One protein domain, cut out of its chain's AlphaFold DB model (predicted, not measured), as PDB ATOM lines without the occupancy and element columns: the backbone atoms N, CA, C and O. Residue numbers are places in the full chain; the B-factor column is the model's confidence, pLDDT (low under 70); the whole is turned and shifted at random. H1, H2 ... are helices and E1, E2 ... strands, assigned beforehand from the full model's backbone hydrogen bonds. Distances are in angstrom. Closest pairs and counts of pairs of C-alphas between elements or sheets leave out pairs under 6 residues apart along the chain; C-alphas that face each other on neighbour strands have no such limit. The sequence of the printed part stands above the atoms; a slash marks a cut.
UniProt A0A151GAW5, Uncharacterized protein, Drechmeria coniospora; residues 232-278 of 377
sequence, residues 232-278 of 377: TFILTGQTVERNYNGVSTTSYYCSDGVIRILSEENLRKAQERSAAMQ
ATOM      1  N   THR A 232     105.073 130.063  98.036       72.38
ATOM      2  CA  THR A 232     105.437 129.267  99.211       72.38
ATOM      3  C   THR A 232     106.317 128.110  98.764       72.38
ATOM      4  O   THR A 232     106.008 127.431  97.786       72.38
ATOM      5  N   PHE A 233     107.434 127.908  99.460       75.81
ATOM      6  CA  PHE A 233     108.414 126.868  99.141       75.81
ATOM      7  C   PHE A 233     108.532 125.887 100.298       75.81
ATOM      8  O   PHE A 233     108.408 126.289 101.449       75.81
ATOM      9  N   ILE A 234     108.789 124.615 100.008       75.62
ATOM     10  CA  ILE A 234     108.939 123.578 101.031       75.62
ATOM     11  C   ILE A 234     110.423 123.251 101.192       75.62
ATOM     12  O   ILE A 234     111.100 122.960 100.207       75.62
ATOM     13  N   LEU A 235     110.925 123.292 102.427       75.00
ATOM     14  CA  LEU A 235     112.264 122.816 102.766       75.00
ATOM     15  C   LEU A 235     112.192 121.359 103.235       75.00
ATOM     16  O   LEU A 235     111.495 121.062 104.205       75.00
ATOM     17  N   THR A 236     112.937 120.475 102.573       73.06
ATOM     18  CA  THR A 236     113.064 119.056 102.938       73.06
ATOM     19  C   THR A 236     114.514 118.711 103.266       73.06
ATOM     20  O   THR A 236     115.415 119.057 102.503       73.06
ATOM     21  N   GLY A 237     114.735 118.007 104.376       74.75
ATOM     22  CA  GLY A 237     116.015 117.386 104.715       74.75
ATOM     23  C   GLY A 237     116.119 115.981 104.127       74.75
ATOM     24  O   GLY A 237     115.109 115.291 103.981       74.75
ATOM     25  N   GLN A 238     117.337 115.569 103.783       74.38
ATOM     26  CA  GLN A 238     117.645 114.211 103.349       74.38
ATOM     27  C   GLN A 238     118.809 113.692 104.192       74.38
ATOM     28  O   GLN A 238     119.896 114.271 104.161       74.38
ATOM     29  N   THR A 239     118.592 112.598 104.913       72.94
ATOM     30  CA  THR A 239     119.654 111.871 105.610       72.94
ATOM     31  C   THR A 239     120.042 110.674 104.757       72.94
ATOM     32  O   THR A 239     119.185 109.910 104.307       72.94
ATOM     33  N   VAL A 240     121.339 110.532 104.496       75.50
ATOM     34  CA  VAL A 240     121.897 109.423 103.719       75.50
ATOM     35  C   VAL A 240     122.760 108.586 104.653       75.50
ATOM     36  O   VAL A 240     123.879 108.972 104.984       75.50
ATOM     37  N   GLU A 241     122.243 107.440 105.081       78.69
ATOM     38  CA  GLU A 241     122.996 106.473 105.878       78.69
ATOM     39  C   GLU A 241     123.695 105.486 104.949       78.69
ATOM     40  O   GLU A 241     123.046 104.805 104.157       78.69
ATOM     41  N   ARG A 242     125.025 105.389 105.031       76.25
ATOM     42  CA  ARG A 242     125.768 104.317 104.359       76.25
ATOM     43  C   ARG A 242     125.785 103.085 105.250       76.25
ATOM     44  O   ARG A 242     126.450 103.078 106.281       76.25
ATOM     45  N   ASN A 243     125.130 102.021 104.804       78.88
ATOM     46  CA  ASN A 243     125.285 100.714 105.425       78.88
ATOM     47  C   ASN A 243     126.657 100.125 105.064       78.88
ATOM     48  O   ASN A 243     127.220 100.432 104.011       78.88
ATOM     49  N   TYR A 244     127.163  99.213 105.901       71.56
ATOM     50  CA  TYR A 244     128.456  98.530 105.719       71.56
ATOM     51  C   TYR A 244     128.641  97.867 104.339       71.56
ATOM     52  O   TYR A 244     129.768  97.699 103.886       71.56
ATOM     53  N   ASN A 245     127.547  97.554 103.638       83.44
ATOM     54  CA  ASN A 245     127.562  96.954 102.300       83.44
ATOM     55  C   ASN A 245     127.587  97.986 101.154       83.44
ATOM     56  O   ASN A 245     127.371  97.627 100.001       83.44
ATOM     57  N   GLY A 246     127.770  99.275 101.453       77.06
ATOM     58  CA  GLY A 246     127.715 100.354 100.461       77.06
ATOM     59  C   GLY A 246     126.301 100.720  99.998       77.06
ATOM     60  O   GLY A 246     126.148 101.606  99.161       77.06
ATOM     61  N   VAL A 247     125.262 100.086 100.550       62.09
ATOM     62  CA  VAL A 247     123.866 100.460 100.296       62.09
ATOM     63  C   VAL A 247     123.548 101.711 101.105       62.09
ATOM     64  O   VAL A 247     123.649 101.701 102.331       62.09
ATOM     65  N   SER A 248     123.182 102.790 100.421       75.25
ATOM     66  CA  SER A 248     122.758 104.030 101.063       75.25
ATOM     67  C   SER A 248     121.252 104.020 101.319       75.25
ATOM     68  O   SER A 248     120.471 104.057 100.365       75.25
ATOM     69  N   THR A 249     120.837 104.013 102.583       64.75
ATOM     70  CA  THR A 249     119.442 104.271 102.950       64.75
ATOM     71  C   THR A 249     119.226 105.776 102.930       64.75
ATOM     72  O   THR A 249     119.963 106.529 103.563       64.75
ATOM     73  N   THR A 250     118.231 106.225 102.174       69.12
ATOM     74  CA  THR A 250     117.856 107.638 102.114       69.12
ATOM     75  C   THR A 250     116.558 107.834 102.878       69.12
ATOM     76  O   THR A 250     115.531 107.288 102.479       69.12
ATOM     77  N   SER A 251     116.583 108.630 103.943       65.00
ATOM     78  CA  SER A 251     115.372 109.094 104.614       65.00
ATOM     79  C   SER A 251     115.143 110.573 104.300       65.00
ATOM     80  O   SER A 251     116.034 111.412 104.424       65.00
ATOM     81  N   TYR A 252     113.939 110.891 103.824       61.28
ATOM     82  CA  TYR A 252     113.526 112.252 103.478       61.28
ATOM     83  C   TYR A 252     112.841 112.895 104.680       61.28
ATOM     84  O   TYR A 252     111.627 113.082 104.687       61.28
ATOM     85  N   TYR A 253     113.616 113.180 105.720       61.09
ATOM     86  CA  TYR A 253     113.136 113.924 106.873       61.09
ATOM     87  C   TYR A 253     114.201 114.941 107.275       61.09
ATOM     88  O   TYR A 253     115.388 114.630 107.356       61.09
ATOM     89  N   CYS A 254     113.773 116.176 107.548       62.16
ATOM     90  CA  CYS A 254     114.518 116.996 108.498       62.16
ATOM     91  C   CYS A 254     114.573 116.204 109.815       62.16
ATOM     92  O   CYS A 254     113.631 115.477 110.120       62.16
ATOM     93  N   SER A 255     115.655 116.298 110.584       61.12
ATOM     94  CA  SER A 255     115.811 115.539 111.837       61.12
ATOM     95  C   SER A 255     114.658 115.741 112.835       61.12
ATOM     96  O   SER A 255     114.440 114.898 113.697       61.12
ATOM     97  N   ASP A 256     113.896 116.828 112.694       69.50
ATOM     98  CA  ASP A 256     112.700 117.154 113.472       69.50
ATOM     99  C   ASP A 256     111.381 116.609 112.877       69.50
ATOM    100  O   ASP A 256     110.334 116.722 113.508       69.50
ATOM    101  N   GLY A 257     111.400 116.028 111.675       67.44
ATOM    102  CA  GLY A 257     110.222 115.522 110.963       67.44
ATOM    103  C   GLY A 257     109.263 116.611 110.466       67.44
ATOM    104  O   GLY A 257     108.181 116.289 109.974       67.44
ATOM    105  N   VAL A 258     109.626 117.895 110.577       72.25
ATOM    106  CA  VAL A 258     108.716 119.013 110.300       72.25
ATOM    107  C   VAL A 258     108.925 119.558 108.891       72.25
ATOM    108  O   VAL A 258     110.005 120.020 108.527       72.25
ATOM    109  N   ILE A 259     107.847 119.595 108.108       71.88
ATOM    110  CA  ILE A 259     107.816 120.280 106.812       71.88
ATOM    111  C   ILE A 259     107.764 121.792 107.062       71.88
ATOM    112  O   ILE A 259     106.807 122.299 107.649       71.88
ATOM    113  N   ARG A 260     108.782 122.532 106.606       77.62
ATOM    114  CA  ARG A 260     108.859 123.990 106.791       77.62
ATOM    115  C   ARG A 260     108.523 124.722 105.499       77.62
ATOM    116  O   ARG A 260     109.134 124.472 104.461       77.62
ATOM    117  N   ILE A 261     107.583 125.661 105.591       79.44
ATOM    118  CA  ILE A 261     107.234 126.568 104.498       79.44
ATOM    119  C   ILE A 261     108.140 127.799 104.576       79.44
ATOM    120  O   ILE A 261     108.155 128.510 105.580       79.44
ATOM    121  N   LEU A 262     108.903 128.052 103.516       79.75
ATOM    122  CA  LEU A 262     109.787 129.200 103.384       79.75
ATOM    123  C   LEU A 262     109.145 130.288 102.522       79.75
ATOM    124  O   LEU A 262     108.522 130.014 101.492       79.75
ATOM    125  N   SER A 263     109.360 131.537 102.935       83.81
ATOM    126  CA  SER A 263     109.217 132.699 102.064       83.81
ATOM    127  C   SER A 263     110.350 132.733 101.032       83.81
ATOM    128  O   SER A 263     111.411 132.136 101.229       83.81
ATOM    129  N   GLU A 264     110.149 133.477  99.947       83.19
ATOM    130  CA  GLU A 264     111.143 133.653  98.880       83.19
ATOM    131  C   GLU A 264     112.493 134.187  99.399       83.19
ATOM    132  O   GLU A 264     113.551 133.695  99.011       83.19
ATOM    133  N   GLU A 265     112.472 135.124 100.352       84.75
ATOM    134  CA  GLU A 265     113.696 135.653 100.969       84.75
ATOM    135  C   GLU A 265     114.466 134.569 101.744       84.75
ATOM    136  O   GLU A 265     115.690 134.463 101.635       84.75
ATOM    137  N   ASN A 266     113.754 133.727 102.498       82.50
ATOM    138  CA  ASN A 266     114.369 132.652 103.274       82.50
ATOM    139  C   ASN A 266     114.896 131.528 102.375       82.50
ATOM    140  O   ASN A 266     115.936 130.943 102.685       82.50
ATOM    141  N   LEU A 267     114.227 131.259 101.249       83.25
ATOM    142  CA  LEU A 267     114.730 130.347 100.224       83.25
ATOM    143  C   LEU A 267     116.061 130.854  99.657       83.25
ATOM    144  O   LEU A 267     117.025 130.091  99.596       83.25
ATOM    145  N   ARG A 268     116.141 132.144  99.305       85.75
ATOM    146  CA  ARG A 268     117.367 132.744  98.760       85.75
ATOM    147  C   ARG A 268     118.534 132.627  99.742       85.75
ATOM    148  O   ARG A 268     119.606 132.159  99.369       85.75
ATOM    149  N   LYS A 269     118.305 132.942 101.021       86.06
ATOM    150  CA  LYS A 269     119.311 132.774 102.089       86.06
ATOM    151  C   LYS A 269     119.732 131.312 102.272       86.06
ATOM    152  O   LYS A 269     120.897 131.027 102.537       86.06
ATOM    153  N   ALA A 270     118.806 130.360 102.149       80.81
ATOM    154  CA  ALA A 270     119.135 128.936 102.226       80.81
ATOM    155  C   ALA A 270     120.014 128.476 101.048       80.81
ATOM    156  O   ALA A 270     120.968 127.723 101.253       80.81
ATOM    157  N   GLN A 271     119.741 128.970  99.840       83.69
ATOM    158  CA  GLN A 271     120.552 128.696  98.651       83.69
ATOM    159  C   GLN A 271     121.954 129.304  98.761       83.69
ATOM    160  O   GLN A 271     122.934 128.609  98.502       83.69
ATOM    161  N   GLU A 272     122.064 130.555  99.218       85.44
ATOM    162  CA  GLU A 272     123.352 131.227  99.446       85.44
ATOM    163  C   GLU A 272     124.235 130.439 100.431       85.44
ATOM    164  O   GLU A 272     125.412 130.202 100.156       85.44
ATOM    165  N   ARG A 273     123.660 129.938 101.536       82.38
ATOM    166  CA  ARG A 273     124.380 129.080 102.498       82.38
ATOM    167  C   ARG A 273     124.839 127.755 101.887       82.38
ATOM    168  O   ARG A 273     125.954 127.314 102.155       82.38
ATOM    169  N   SER A 274     123.999 127.136 101.058       75.62
ATOM    170  CA  SER A 274     124.316 125.852 100.416       75.62
ATOM    171  C   SER A 274     125.463 125.987  99.409       75.62
ATOM    172  O   SER A 274     126.362 125.150  99.376       75.62
ATOM    173  N   ALA A 275     125.472 127.074  98.632       77.19
ATOM    174  CA  ALA A 275     126.543 127.371  97.684       77.19
ATOM    175  C   ALA A 275     127.883 127.657  98.387       77.19
ATOM    176  O   ALA A 275     128.929 127.221  97.913       77.19
ATOM    177  N   ALA A 276     127.857 128.335  99.542       76.25
ATOM    178  CA  ALA A 276     129.061 128.599 100.328       76.25
ATOM    179  C   ALA A 276     129.709 127.308 100.866       76.25
ATOM    180  O   ALA A 276     130.925 127.158 100.789       76.25
ATOM    181  N   MET A 277     128.911 126.340 101.338       69.56
ATOM    182  CA  MET A 277     129.437 125.059 101.844       69.56
ATOM    183  C   MET A 277     130.044 124.172 100.748       69.56
ATOM    184  O   MET A 277     130.978 123.425 101.024       69.56
ATOM    185  N   GLN A 278     129.561 124.262  99.504       65.31
ATOM    186  CA  GLN A 278     130.176 123.547  98.376       65.31
ATOM    187  C   GLN A 278     131.564 124.090  98.007       65.31
ATOM    188  O   GLN A 278     132.374 123.338  97.474       65.31
TER     189      GLN A 278
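Overview. This is residues 232 to 278 of the 377 residues of an uncharacterized protein of Drechmeria coniospora (UniProt A0A151GAW5). A long, thin two-stranded ribbon has the hairpin E2 and E3 at one end and the pair E1 and E4 at the other, where helix H1 sets off as the second arm of a V; residues 271 to 278 of H1 stick out. The printed part has 47 residues, with E1, E2, E3, E4, then H1: mixed class, two antiparallel sheets. It is loose, radius of gyration of the C-alphas 13.5 A, and flat, 41 by 25 by 13 A.

Along the chain. Find C-alpha 239 at (119.654, 111.871, 105.610): E2 runs 9.8 A to 242, and E3, residues 248 to 251, 9.6 A. E1 is 233 to 235, 6.7 A; E4 is 260 to 262, 6.3 A. H1, residues 264 to 278, runs 21.6 A to (130.176, 123.547, 98.376).

Arrangement. In the hairpin, look at N 241 and O 249, 2.9 A. Between E1 and E4, antiparallel at 135 degrees, N 262 and O 233 are 2.8 A apart. The closest C-alphas of E1 and H1 are Phe 233 and Leu 267, 7.3 A. Every O i to N i+4 pair in H1 is within hydrogen-bond range.

Size, cuts and confidence. C-alphas 245 and 265 are farthest apart, 41.1 A. The printed part has no cut and no long link. Confidence is under 70 at 247, 249 to 257 and 277 to 278.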